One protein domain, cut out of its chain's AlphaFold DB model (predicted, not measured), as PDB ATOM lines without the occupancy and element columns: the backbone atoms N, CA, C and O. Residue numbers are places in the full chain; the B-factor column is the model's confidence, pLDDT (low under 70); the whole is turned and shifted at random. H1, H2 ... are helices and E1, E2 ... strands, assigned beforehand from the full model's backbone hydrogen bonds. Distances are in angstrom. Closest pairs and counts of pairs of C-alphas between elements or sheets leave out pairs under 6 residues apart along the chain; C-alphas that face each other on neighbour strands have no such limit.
ATOM      1  N   ALA A  65     142.672  -7.525 -50.300       87.38
ATOM      2  CA  ALA A  65     143.757  -8.430 -50.676       87.38
ATOM      3  C   ALA A  65     143.231  -9.812 -51.097       87.38
ATOM      4  O   ALA A  65     142.122 -10.214 -50.743       87.38
ATOM      5  N   PHE A  66     144.047 -10.546 -51.859       82.88
ATOM      6  CA  PHE A  66     143.813 -11.957 -52.165       82.88
ATOM      7  C   PHE A  66     144.728 -12.834 -51.314       82.88
ATOM      8  O   PHE A  66     145.951 -12.690 -51.353       82.88
ATOM      9  N   HIS A  67     144.132 -13.777 -50.594       80.50
ATOM     10  CA  HIS A  67     144.827 -14.776 -49.793       80.50
ATOM     11  C   HIS A  67     144.643 -16.163 -50.414       80.50
ATOM     12  O   HIS A  67     143.604 -16.453 -51.007       80.50
ATOM     13  N   TYR A  68     145.648 -17.024 -50.261       73.38
ATOM     14  CA  TYR A  68     145.554 -18.433 -50.636       73.38
ATOM     15  C   TYR A  68     145.135 -19.265 -49.423       73.38
ATOM     16  O   TYR A  68     145.668 -19.073 -48.330       73.38
ATOM     17  N   THR A  69     144.214 -20.203 -49.617       73.12
ATOM     18  CA  THR A  69     143.949 -21.277 -48.654       73.12
ATOM     19  C   THR A  69     145.038 -22.351 -48.719       73.12
ATOM     20  O   THR A  69     145.792 -22.440 -49.689       73.12
ATOM     21  N   GLU A  70     145.064 -23.252 -47.734       70.50
ATOM     22  CA  GLU A  70     145.903 -24.461 -47.770       70.50
ATOM     23  C   GLU A  70     145.555 -25.398 -48.949       70.50
ATOM     24  O   GLU A  70     146.411 -26.148 -49.414       70.50
ATOM     25  N   SER A  71     144.329 -25.319 -49.489       64.69
ATOM     26  CA  SER A  71     143.920 -26.010 -50.724       64.69
ATOM     27  C   SER A  71     144.412 -25.336 -52.016       64.69
ATOM     28  O   SER A  71     144.269 -25.911 -53.095       64.69
ATOM     29  N   GLY A  72     145.008 -24.140 -51.929       58.72
ATOM     30  CA  GLY A  72     145.462 -23.344 -53.073       58.72
ATOM     31  C   GLY A  72     144.367 -22.508 -53.750       58.72
ATOM     32  O   GLY A  72     144.629 -21.890 -54.784       58.72
ATOM     33  N   ASP A  73     143.160 -22.463 -53.180       69.38
ATOM     34  CA  ASP A  73     142.070 -21.602 -53.639       69.38
ATOM     35  C   ASP A  73     142.315 -20.146 -53.221       69.38
ATOM     36  O   ASP A  73     142.951 -19.868 -52.205       69.38
ATOM     37  N   GLN A  74     141.795 -19.198 -54.001       73.00
ATOM     38  CA  GLN A  74     141.965 -17.768 -53.742       73.00
ATOM     39  C   GLN A  74     140.712 -17.152 -53.122       73.00
ATOM     40  O   GLN A  74     139.638 -17.154 -53.728       73.00
ATOM     41  N   ILE A  75     140.877 -16.562 -51.940       81.56
ATOM     42  CA  ILE A  75     139.846 -15.805 -51.227       81.56
ATOM     43  C   ILE A  75     140.201 -14.319 -51.290       81.56
ATOM     44  O   ILE A  75     141.314 -13.922 -50.956       81.56
ATOM     45  N   LEU A  76     139.241 -13.506 -51.723       85.50
ATOM     46  CA  LEU A  76     139.288 -12.050 -51.612       85.50
ATOM     47  C   LEU A  76     138.758 -11.640 -50.235       85.50
ATOM     48  O   LEU A  76     137.657 -12.053 -49.874       85.50
ATOM     49  N   THR A  77     139.498 -10.782 -49.536       87.81
ATOM     50  CA  THR A  77     139.101 -10.188 -48.252       87.81
ATOM     51  C   THR A  77     139.369  -8.687 -48.282       87.81
ATOM     52  O   THR A  77     140.446  -8.270 -48.710       87.81
ATOM     53  N   CYS A  78     138.435  -7.868 -47.804       88.44
ATOM     54  CA  CYS A  78     138.604  -6.425 -47.642       88.44
ATOM     55  C   CYS A  78     138.383  -5.986 -46.188       88.44
ATOM     56  O   CYS A  78     137.409  -6.400 -45.562       88.44
ATOM     57  N   ASP A  79     139.224  -5.086 -45.661       88.56
ATOM     58  CA  ASP A  79     138.980  -4.444 -44.361       88.56
ATOM     59  C   ASP A  79     138.620  -2.952 -44.527       88.56
ATOM     60  O   ASP A  79     139.500  -2.094 -44.652       88.56
ATOM     61  N   PRO A  80     137.324  -2.583 -44.474       82.56
ATOM     62  CA  PRO A  80     136.899  -1.191 -44.578       82.56
ATOM     63  C   PRO A  80     137.293  -0.332 -43.361       82.56
ATOM     64  O   PRO A  80     137.081   0.885 -43.407       82.56
ATOM     65  N   LYS A  81     137.858  -0.907 -42.285       85.19
ATOM     66  CA  LYS A  81     138.401  -0.153 -41.136       85.19
ATOM     67  C   LYS A  81     139.695   0.577 -41.480       85.19
ATOM     68  O   LYS A  81     139.926   1.645 -40.921       85.19
ATOM     69  N   VAL A  82     140.485   0.055 -42.425       86.19
ATOM     70  CA  VAL A  82     141.709   0.695 -42.956       86.19
ATOM     71  C   VAL A  82     141.419   2.121 -43.439       86.19
ATOM     72  O   VAL A  82     142.220   3.032 -43.262       86.19
ATOM     73  N   CYS A  83     140.213   2.339 -43.963       84.00
ATOM     74  CA  CYS A  83     139.726   3.630 -44.435       84.00
ATOM     75  C   CYS A  83     139.220   4.584 -43.334       84.00
ATOM     76  O   CYS A  83     138.873   5.730 -43.632       84.00
ATOM     77  N   GLY A  84     139.101   4.135 -42.082       85.19
ATOM     78  CA  GLY A  84     138.527   4.912 -40.981       85.19
ATOM     79  C   GLY A  84     137.115   5.426 -41.292       85.19
ATOM     80  O   GLY A  84     136.229   4.673 -41.713       85.19
ATOM     81  N   SER A  85     136.898   6.732 -41.122       82.69
ATOM     82  CA  SER A  85     135.653   7.412 -41.508       82.69
ATOM     83  C   SER A  85     135.464   7.518 -43.028       82.69
ATOM     84  O   SER A  85     134.323   7.588 -43.486       82.69
ATOM     85  N   SER A  86     136.540   7.466 -43.818       86.31
ATOM     86  CA  SER A  86     136.510   7.725 -45.261       86.31
ATOM     87  C   SER A  86     135.602   6.767 -46.030       86.31
ATOM     88  O   SER A  86     135.439   5.588 -45.695       86.31
ATOM     89  N   ALA A  87     135.030   7.291 -47.109       86.75
ATOM     90  CA  ALA A  87     134.272   6.538 -48.094       86.75
ATOM     91  C   ALA A  87     135.202   5.668 -48.954       86.75
ATOM     92  O   ALA A  87     136.157   6.182 -49.536       86.75
ATOM     93  N   VAL A  88     134.896   4.372 -49.082       90.12
ATOM     94  CA  VAL A  88     135.619   3.476 -49.999       90.12
ATOM     95  C   VAL A  88     135.063   3.642 -51.407       90.12
ATOM     96  O   VAL A  88     133.850   3.576 -51.616       90.12
ATOM     97  N   GLN A  89     135.939   3.863 -52.380       90.69
ATOM     98  CA  GLN A  89     135.568   4.050 -53.780       90.69
ATOM     99  C   GLN A  89     136.377   3.125 -54.687       90.69
ATOM    100  O   GLN A  89     137.563   2.914 -54.447       90.69
ATOM    101  N   ILE A  90     135.759   2.638 -55.766       90.81
ATOM    102  CA  ILE A  90     136.446   1.877 -56.819       90.81
ATOM    103  C   ILE A  90     136.320   2.540 -58.189       90.81
ATOM    104  O   ILE A  90     135.287   3.132 -58.509       90.81
ATOM    105  N   ALA A  91     137.355   2.404 -59.013       85.31
ATOM    106  CA  ALA A  91     137.351   2.811 -60.414       85.31
ATOM    107  C   ALA A  91     137.999   1.725 -61.280       85.31
ATOM    108  O   ALA A  91     139.112   1.276 -61.014       85.31
ATOM    109  N   SER A  92     137.297   1.309 -62.329       79.69
ATOM    110  CA  SER A  92     137.782   0.343 -63.321       79.69
ATOM    111  C   SER A  92     138.240   1.053 -64.593       79.69
ATOM    112  O   SER A  92     137.807   2.173 -64.872       79.69
ATOM    113  N   VAL A  93     139.090   0.395 -65.380       66.69
ATOM    114  CA  VAL A  93     139.476   0.881 -66.712       66.69
ATOM    115  C   VAL A  93     138.259   0.831 -67.644       66.69
ATOM    116  O   VAL A  93     137.468  -0.118 -67.599       66.69
ATOM    117  N   ASP A  94     138.078   1.852 -68.483       61.81
ATOM    118  CA  ASP A  94     137.028   1.825 -69.500       61.81
ATOM    119  C   ASP A  94     137.439   0.902 -70.672       61.81
ATOM    120  O   ASP A  94     138.466   1.150 -71.308       61.81
ATOM    121  N   PRO A  95     136.658  -0.148 -71.004       51.75
ATOM    122  CA  PRO A  95     137.029  -1.135 -72.024       51.75
ATOM    123  C   PRO A  95     136.970  -0.615 -73.469       51.75
ATOM    124  O   PRO A  95     137.346  -1.346 -74.381       51.75
ATOM    125  N   LYS A  96     136.479   0.609 -73.704       46.03
ATOM    126  CA  LYS A  96     136.487   1.271 -75.019       46.03
ATOM    127  C   LYS A  96     137.544   2.367 -75.115       46.03
ATOM    128  O   LYS A  96     138.015   2.644 -76.210       46.03
ATOM    129  N   MET A  97     137.883   3.009 -73.994       42.38
ATOM    130  CA  MET A  97     138.801   4.155 -73.956       42.38
ATOM    131  C   MET A  97     140.175   3.843 -73.345       42.38
ATOM    132  O   MET A  97     141.001   4.747 -73.271       42.38
ATOM    133  N   GLY A  98     140.425   2.626 -72.843       43.78
ATOM    134  CA  GLY A  98     141.723   2.169 -72.300       43.78
ATOM    135  C   GLY A  98     142.220   2.895 -71.038       43.78
ATOM    136  O   GLY A  98     143.170   2.466 -70.394       43.78
ATOM    137  N   LYS A  99     141.563   3.992 -70.663       44.81
ATOM    138  CA  LYS A  99     141.938   4.909 -69.594       44.81
ATOM    139  C   LYS A  99     141.116   4.608 -68.342       44.81
ATOM    140  O   LYS A  99     139.902   4.409 -68.412       44.81
ATOM    141  N   ALA A 100     141.759   4.631 -67.180       54.84
ATOM    142  CA  ALA A 100     141.057   4.737 -65.905       54.84
ATOM    143  C   ALA A 100     140.627   6.200 -65.713       54.84
ATOM    144  O   ALA A 100     141.477   7.087 -65.620       54.84
ATOM    145  N   VAL A 101     139.319   6.485 -65.718       56.44
ATOM    146  CA  VAL A 101     138.816   7.872 -65.703       56.44
ATOM    147  C   VAL A 101     137.612   8.075 -64.796       56.44
ATOM    148  O   VAL A 101     136.569   7.460 -64.992       56.44
ATOM    149  N   THR A 102     137.788   9.030 -63.873       52.81
ATOM    150  CA  THR A 102     136.812   9.919 -63.200       52.81
ATOM    151  C   THR A 102     135.589   9.334 -62.486       52.81
ATOM    152  O   THR A 102     135.225   9.861 -61.435       52.81
ATOM    153  N   LYS A 103     134.943   8.275 -62.978       64.62
ATOM    154  CA  LYS A 103     133.715   7.701 -62.404       64.62
ATOM    155  C   LYS A 103     134.018   6.710 -61.280       64.62
ATOM    156  O   LYS A 103     133.828   5.504 -61.413       64.62
ATOM    157  N   TRP A 104     134.465   7.258 -60.156       83.12
ATOM    158  CA  TRP A 104     134.607   6.543 -58.892       83.12
ATOM    159  C   TRP A 104     133.240   6.115 -58.348       83.12
ATOM    160  O   TRP A 104     132.389   6.953 -58.048       83.12
ATOM    161  N   LYS A 105     133.025   4.805 -58.201       85.81
ATOM    162  CA  LYS A 105     131.822   4.243 -57.582       85.81
ATOM    163  C   LYS A 105     132.043   4.089 -56.077       85.81
ATOM    164  O   LYS A 105     132.946   3.369 -55.661       85.81
ATOM    165  N   LEU A 106     131.175   4.708 -55.278       87.88
ATOM    166  CA  LEU A 106     131.080   4.489 -53.833       87.88
ATOM    167  C   LEU A 106     130.693   3.032 -53.507       87.88
ATOM    168  O   LEU A 106     129.822   2.453 -54.165       87.88
ATOM    169  N   LEU A 107     131.315   2.458 -52.477       86.19
ATOM    170  CA  LEU A 107     130.950   1.168 -51.887       86.19
ATOM    171  C   LEU A 107     130.240   1.358 -50.538       86.19
ATOM    172  O   LEU A 107     130.597   2.251 -49.769       86.19
ATOM    173  N   SER A 108     129.280   0.480 -50.225       81.88
ATOM    174  CA  SER A 108     128.855   0.259 -48.833       81.88
ATOM    175  C   SER A 108     129.954  -0.518 -48.099       81.88
ATOM    176  O   SER A 108     130.601  -1.391 -48.686       81.88
ATOM    177  N   LYS A 109     130.146  -0.212 -46.810       75.19
ATOM    178  CA  LYS A 109     131.083  -0.934 -45.940       75.19
ATOM    179  C   LYS A 109     130.544  -2.314 -45.528       75.19
ATOM    180  O   LYS A 109     131.349  -3.195 -45.264       75.19
ATOM    181  N   GLU A 110     129.224  -2.535 -45.547       76.75
ATOM    182  CA  GLU A 110     128.612  -3.844 -45.247       76.75
ATOM    183  C   GLU A 110     128.716  -4.852 -46.407       76.75
ATOM    184  O   GLU A 110     128.600  -6.055 -46.193       76.75
ATOM    185  N   GLN A 111     128.890  -4.378 -47.647       78.56
ATOM    186  CA  GLN A 111     128.883  -5.211 -48.863       78.56
ATOM    187  C   GLN A 111     130.166  -5.063 -49.694       78.56
ATOM    188  O   GLN A 111     130.149  -5.250 -50.919       78.56
ATOM    189  N   ILE A 112     131.276  -4.703 -49.044       85.06
ATOM    190  CA  ILE A 112     132.555  -4.440 -49.706       85.06
ATOM    191  C   ILE A 112     133.068  -5.682 -50.446       85.06
ATOM    192  O   ILE A 112     133.185  -5.615 -51.669       85.06
ATOM    193  N   ASP A 113     133.232  -6.829 -49.778       84.12
ATOM    194  CA  ASP A 113     133.750  -8.061 -50.400       84.12
ATOM    195  C   ASP A 113     132.904  -8.490 -51.601       84.12
ATOM    196  O   ASP A 113     133.419  -8.678 -52.699       84.12
ATOM    197  N   GLN A 114     131.577  -8.554 -51.436       85.06
ATOM    198  CA  GLN A 114     130.653  -8.950 -52.504       85.06
ATOM    199  C   GLN A 114     130.705  -7.989 -53.701       85.06
ATOM    200  O   GLN A 114     130.639  -8.417 -54.857       85.06
ATOM    201  N   THR A 115     130.833  -6.681 -53.451       85.88
ATOM    202  CA  THR A 115     130.881  -5.683 -54.528       85.88
ATOM    203  C   THR A 115     132.232  -5.677 -55.237       85.88
ATOM    204  O   THR A 115     132.270  -5.536 -56.462       85.88
ATOM    205  N   VAL A 116     133.326  -5.873 -54.500       88.62
ATOM    206  CA  VAL A 116     134.689  -5.983 -55.035       88.62
ATOM    207  C   VAL A 116     134.836  -7.297 -55.810       88.62
ATOM    208  O   VAL A 116     135.276  -7.261 -56.953       88.62
ATOM    209  N   GLN A 117     134.337  -8.432 -55.310       87.88
ATOM    210  CA  GLN A 117     134.326  -9.719 -56.025       87.88
ATOM    211  C   GLN A 117     133.478  -9.667 -57.308       87.88
ATOM    212  O   GLN A 117     133.870 -10.191 -58.355       87.88
ATOM    213  N   LYS A 118     132.335  -8.968 -57.275       87.69
ATOM    214  CA  LYS A 118     131.531  -8.693 -58.475       87.69
ATOM    215  C   LYS A 118     132.279  -7.796 -59.466       87.69
ATOM    216  O   LYS A 118     132.232  -8.057 -60.666       87.69
ATOM    217  N   ALA A 119     133.002  -6.783 -58.985       87.12
ATOM    218  CA  ALA A 119     133.854  -5.944 -59.824       87.12
ATOM    219  C   ALA A 119     135.032  -6.732 -60.429       87.12
ATOM    220  O   ALA A 119     135.325  -6.528 -61.605       87.12
ATOM    221  N   VAL A 120     135.642  -7.668 -59.693       87.38
ATOM    222  CA  VAL A 120     136.684  -8.589 -60.191       87.38
ATOM    223  C   VAL A 120     136.136  -9.381 -61.376       87.38
ATOM    224  O   VAL A 120     136.675  -9.280 -62.478       87.38
ATOM    225  N   LYS A 121     134.997 -10.069 -61.204       85.19
ATOM    226  CA  LYS A 121     134.346 -10.816 -62.292       85.19
ATOM    227  C   LYS A 121     134.040  -9.928 -63.507       85.19
ATOM    228  O   LYS A 121     134.397 -10.292 -64.623       85.19
ATOM    229  N   THR A 122     133.444  -8.754 -63.304       82.88
ATOM    230  CA  THR A 122     133.100  -7.836 -64.406       82.88
ATOM    231  C   THR A 122     134.324  -7.223 -65.101       82.88
ATOM    232  O   THR A 122     134.237  -6.904 -66.285       82.88
ATOM    233  N   ASN A 123     135.468  -7.069 -64.427       77.81
ATOM    234  CA  ASN A 123     136.715  -6.644 -65.074       77.81
ATOM    235  C   ASN A 123     137.353  -7.784 -65.876       77.81
ATOM    236  O   ASN A 123     137.741  -7.568 -67.022       77.81
ATOM    237  N   LEU A 124     137.342  -9.009 -65.346       76.12
ATOM    238  CA  LEU A 124     137.803 -10.209 -66.052       76.12
ATOM    239  C   LEU A 124     136.981 -10.487 -67.321       76.12
ATOM    240  O   LEU A 124     137.545 -10.779 -68.373       76.12
ATOM    241  N   GLU A 125     135.658 -10.314 -67.258       75.94
ATOM    242  CA  GLU A 125     134.750 -10.370 -68.419       75.94
ATOM    243  C   GLU A 125     135.052  -9.288 -69.474       75.94
ATOM    244  O   GLU A 125     134.733  -9.469 -70.649       75.94
ATOM    245  N   ARG A 126     135.693  -8.181 -69.073       69.88
ATOM    246  CA  ARG A 126     136.143  -7.076 -69.941       69.88
ATOM    247  C   ARG A 126     137.610  -7.186 -70.374       69.88
ATOM    248  O   ARG A 126     138.055  -6.349 -71.151       69.88
ATOM    249  N   GLY A 127     138.345  -8.197 -69.905       65.38
ATOM    250  CA  GLY A 127     139.758  -8.415 -70.232       65.38
ATOM    251  C   GLY A 127     140.773  -7.708 -69.323       65.38
ATOM    252  O   GLY A 127     141.960  -7.741 -69.635       65.38
ATOM    253  N   PHE A 128     140.348  -7.108 -68.206       72.12
ATOM    254  CA  PHE A 128     141.240  -6.469 -67.230       72.12
ATOM    255  C   PHE A 128     141.484  -7.361 -66.005       72.12
ATOM    256  O   PHE A 128     140.557  -7.967 -65.469       72.12
ATOM    257  N   SER A 129     142.733  -7.392 -65.542       79.69
ATOM    258  CA  SER A 129     143.232  -8.125 -64.366       79.69
ATOM    259  C   SER A 129     143.453  -7.230 -63.133       79.69
ATOM    260  O   SER A 129     144.111  -7.635 -62.177       79.69
ATOM    261  N   PHE A 130     142.946  -5.995 -63.146       85.38
ATOM    262  CA  PHE A 130     143.064  -5.059 -62.025       85.38
ATOM    263  C   PHE A 130     141.930  -4.023 -62.009       85.38
ATOM    264  O   PHE A 130     141.262  -3.793 -63.020       85.38
ATOM    265  N   PHE A 131     141.740  -3.361 -60.868       86.69
ATOM    266  CA  PHE A 131     141.090  -2.048 -60.775       86.69
ATOM    267  C   PHE A 131     141.605  -1.263 -59.561       86.69
ATOM    268  O   PHE A 131     142.314  -1.792 -58.708       86.69
ATOM    269  N   PHE A 132     141.253   0.018 -59.484       88.88
ATOM    270  CA  PHE A 132     141.703   0.916 -58.424       88.88
ATOM    271  C   PHE A 132     140.696   0.958 -57.273       88.88
ATOM    272  O   PHE A 132     139.485   1.022 -57.511       88.88
ATOM    273  N   VAL A 133     141.201   0.983 -56.042       89.88
ATOM    274  CA  VAL A 133     140.448   1.185 -54.797       89.88
ATOM    275  C   VAL A 133     141.051   2.396 -54.082       89.88
ATOM    276  O   VAL A 133     142.267   2.565 -54.094       89.88
ATOM    277  N   ARG A 134     140.238   3.262 -53.472       89.31
ATOM    278  CA  ARG A 134     140.751   4.375 -52.656       89.31
ATOM    279  C   ARG A 134     139.847   4.742 -51.488       89.31
ATOM    280  O   ARG A 134     138.630   4.542 -51.564       89.31
ATOM    281  N   CYS A 135     140.431   5.356 -50.464       89.50
ATOM    282  CA  CYS A 135     139.719   6.010 -49.369       89.50
ATOM    283  C   CYS A 135     140.634   6.994 -48.618       89.50
ATOM    284  O   CYS A 135     141.704   6.619 -48.146       89.50
ATOM    285  N   GLY A 136     140.218   8.260 -48.496       84.31
ATOM    286  CA  GLY A 136     141.111   9.320 -48.007       84.31
ATOM    287  C   GLY A 136     142.364   9.417 -48.886       84.31
ATOM    288  O   GLY A 136     142.250   9.352 -50.110       84.31
ATOM    289  N   GLU A 137     143.535   9.484 -48.252       80.75
ATOM    290  CA  GLU A 137     144.846   9.461 -48.922       80.75
ATOM    291  C   GLU A 137     145.269   8.060 -49.409       80.75
ATOM    292  O   GLU A 137     146.213   7.932 -50.186       80.75
ATOM    293  N   ILE A 138     144.583   6.990 -48.985       84.69
ATOM    294  CA  ILE A 138     144.944   5.616 -49.358       84.69
ATOM    295  C   ILE A 138     144.489   5.348 -50.794       84.69
ATOM    296  O   ILE A 138     143.293   5.383 -51.095       84.69
ATOM    297  N   PHE A 139     145.442   5.029 -51.671       83.75
ATOM    298  CA  PHE A 139     145.213   4.671 -53.071       83.75
ATOM    299  C   PHE A 139     145.869   3.321 -53.385       83.75
ATOM    300  O   PHE A 139     147.085   3.174 -53.285       83.75
ATOM    301  N   GLN A 140     145.061   2.337 -53.777       86.88
ATOM    302  CA  GLN A 140     145.462   0.941 -53.943       86.88
ATOM    303  C   GLN A 140     145.136   0.436 -55.361       86.88
ATOM    304  O   GLN A 140     144.074   0.736 -55.916       86.88
ATOM    305  N   VAL A 141     146.019  -0.384 -55.937       85.00
ATOM    306  CA  VAL A 141     145.764  -1.118 -57.189       85.00
ATOM    307  C   VAL A 141     145.452  -2.575 -56.855       85.00
ATOM    308  O   VAL A 141     146.359  -3.383 -56.671       85.00
ATOM    309  N   LEU A 142     144.166  -2.929 -56.795       87.25
ATOM    310  CA  LEU A 142     143.758  -4.313 -56.564       87.25
ATOM    311  C   LEU A 142     143.949  -5.122 -57.849       87.25
ATOM    312  O   LEU A 142     143.166  -5.008 -58.793       87.25
ATOM    313  N   SER A 143     144.997  -5.942 -57.862       80.75
ATOM    314  CA  SER A 143     145.330  -6.857 -58.959       80.75
ATOM    315  C   SER A 143     144.829  -8.271 -58.660       80.75
ATOM    316  O   SER A 143     144.853  -8.717 -57.515       80.75
ATOM    317  N   PHE A 144     144.375  -8.985 -59.689       79.69
ATOM    318  CA  PHE A 144     143.803 -10.329 -59.595       79.69
ATOM    319  C   PHE A 144     144.130 -11.149 -60.851       79.69
ATOM    320  O   PHE A 144     144.166 -10.606 -61.958       79.69
TER     321      PHE A 144
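This is residues 65 to 144 of the 609 residues of an uncharacterized protein of Pocillopora damicornis (UniProt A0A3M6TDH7). A small antiparallel sheet of three strands has one helix, H1, over one of its faces, running along its strands; a separate two-stranded hairpin, E1 and E2, lies at one end of the longest axis, with E2 beside H1, and the loop of a long link after E3 lies at the other end. The printed part has 80 residues with one named helix and five named strands, in the order E1, E2, E3, H1, E4, E5. The three-stranded sheet has the order E3, E4, E5, and both sheets are antiparallel. The class is mixed, helices and strands, though under half of the residues, 37 of 80, are in named elements. The whole is compact, with a radius of gyration of the C-alphas of 12.9 A and spans of 39 by 33 by 18 A.

E1 is residues 65 to 68, 10.2 A long, beginning at C-alpha 65 at (143.757, -8.430, -50.676). E2 is residues 74 to 78, 13.3 A, and E3 is residues 89 to 91, 7.0 A. H1 is residues 112 to 124, 18.1 A, with C-alpha 112 at (132.555, -4.440, -49.706). E4 is residues 130 to 135, 17.1 A. E5 is residues 138 to 143, 15.7 A, ending at C-alpha 143 at (145.330, -6.857, -58.959).

In the larger sheet, E4 is the inner strand and E3 and E5 are edge strands. E4 and E5 form a hairpin, with N 133 and O 140 2.9 A apart, within hydrogen-bond range. E3 and E4 are antiparallel, with N 89 and O 134 at 2.9 A. Residues 89 to 90 of E3 also pair, antiparallel, with residues 105 to 106. H1 is on this sheet at a height over the sheet of 9.3 A; it lies over E4, along the strands, at 18 degrees to E4 on the local plane. Their closest C-alphas, Asn 123 and Phe 130, are 7.2 A apart. Every O i to N i+4 pair in H1 is within hydrogen-bond range. E1 and E2 form the other hairpin, with N 67 and O 75 at 2.8 A. The closest C-alphas of E2 and H1, Cys 78 and Asp 113, are 5.8 A apart, while E1 and H1 are apart. E2 is apart from E3, E4 and E5.

The C-alphas farthest apart, those of Glu 70 and Met 97, are 39.4 A apart. The printed part has no cut. The link from E3 to H1, residues 92 to 111, is long. Mean pLDDT of the printed part is 78.4; residues 71 to 73, 93 to 103 and 126 to 127 of this model are under 70.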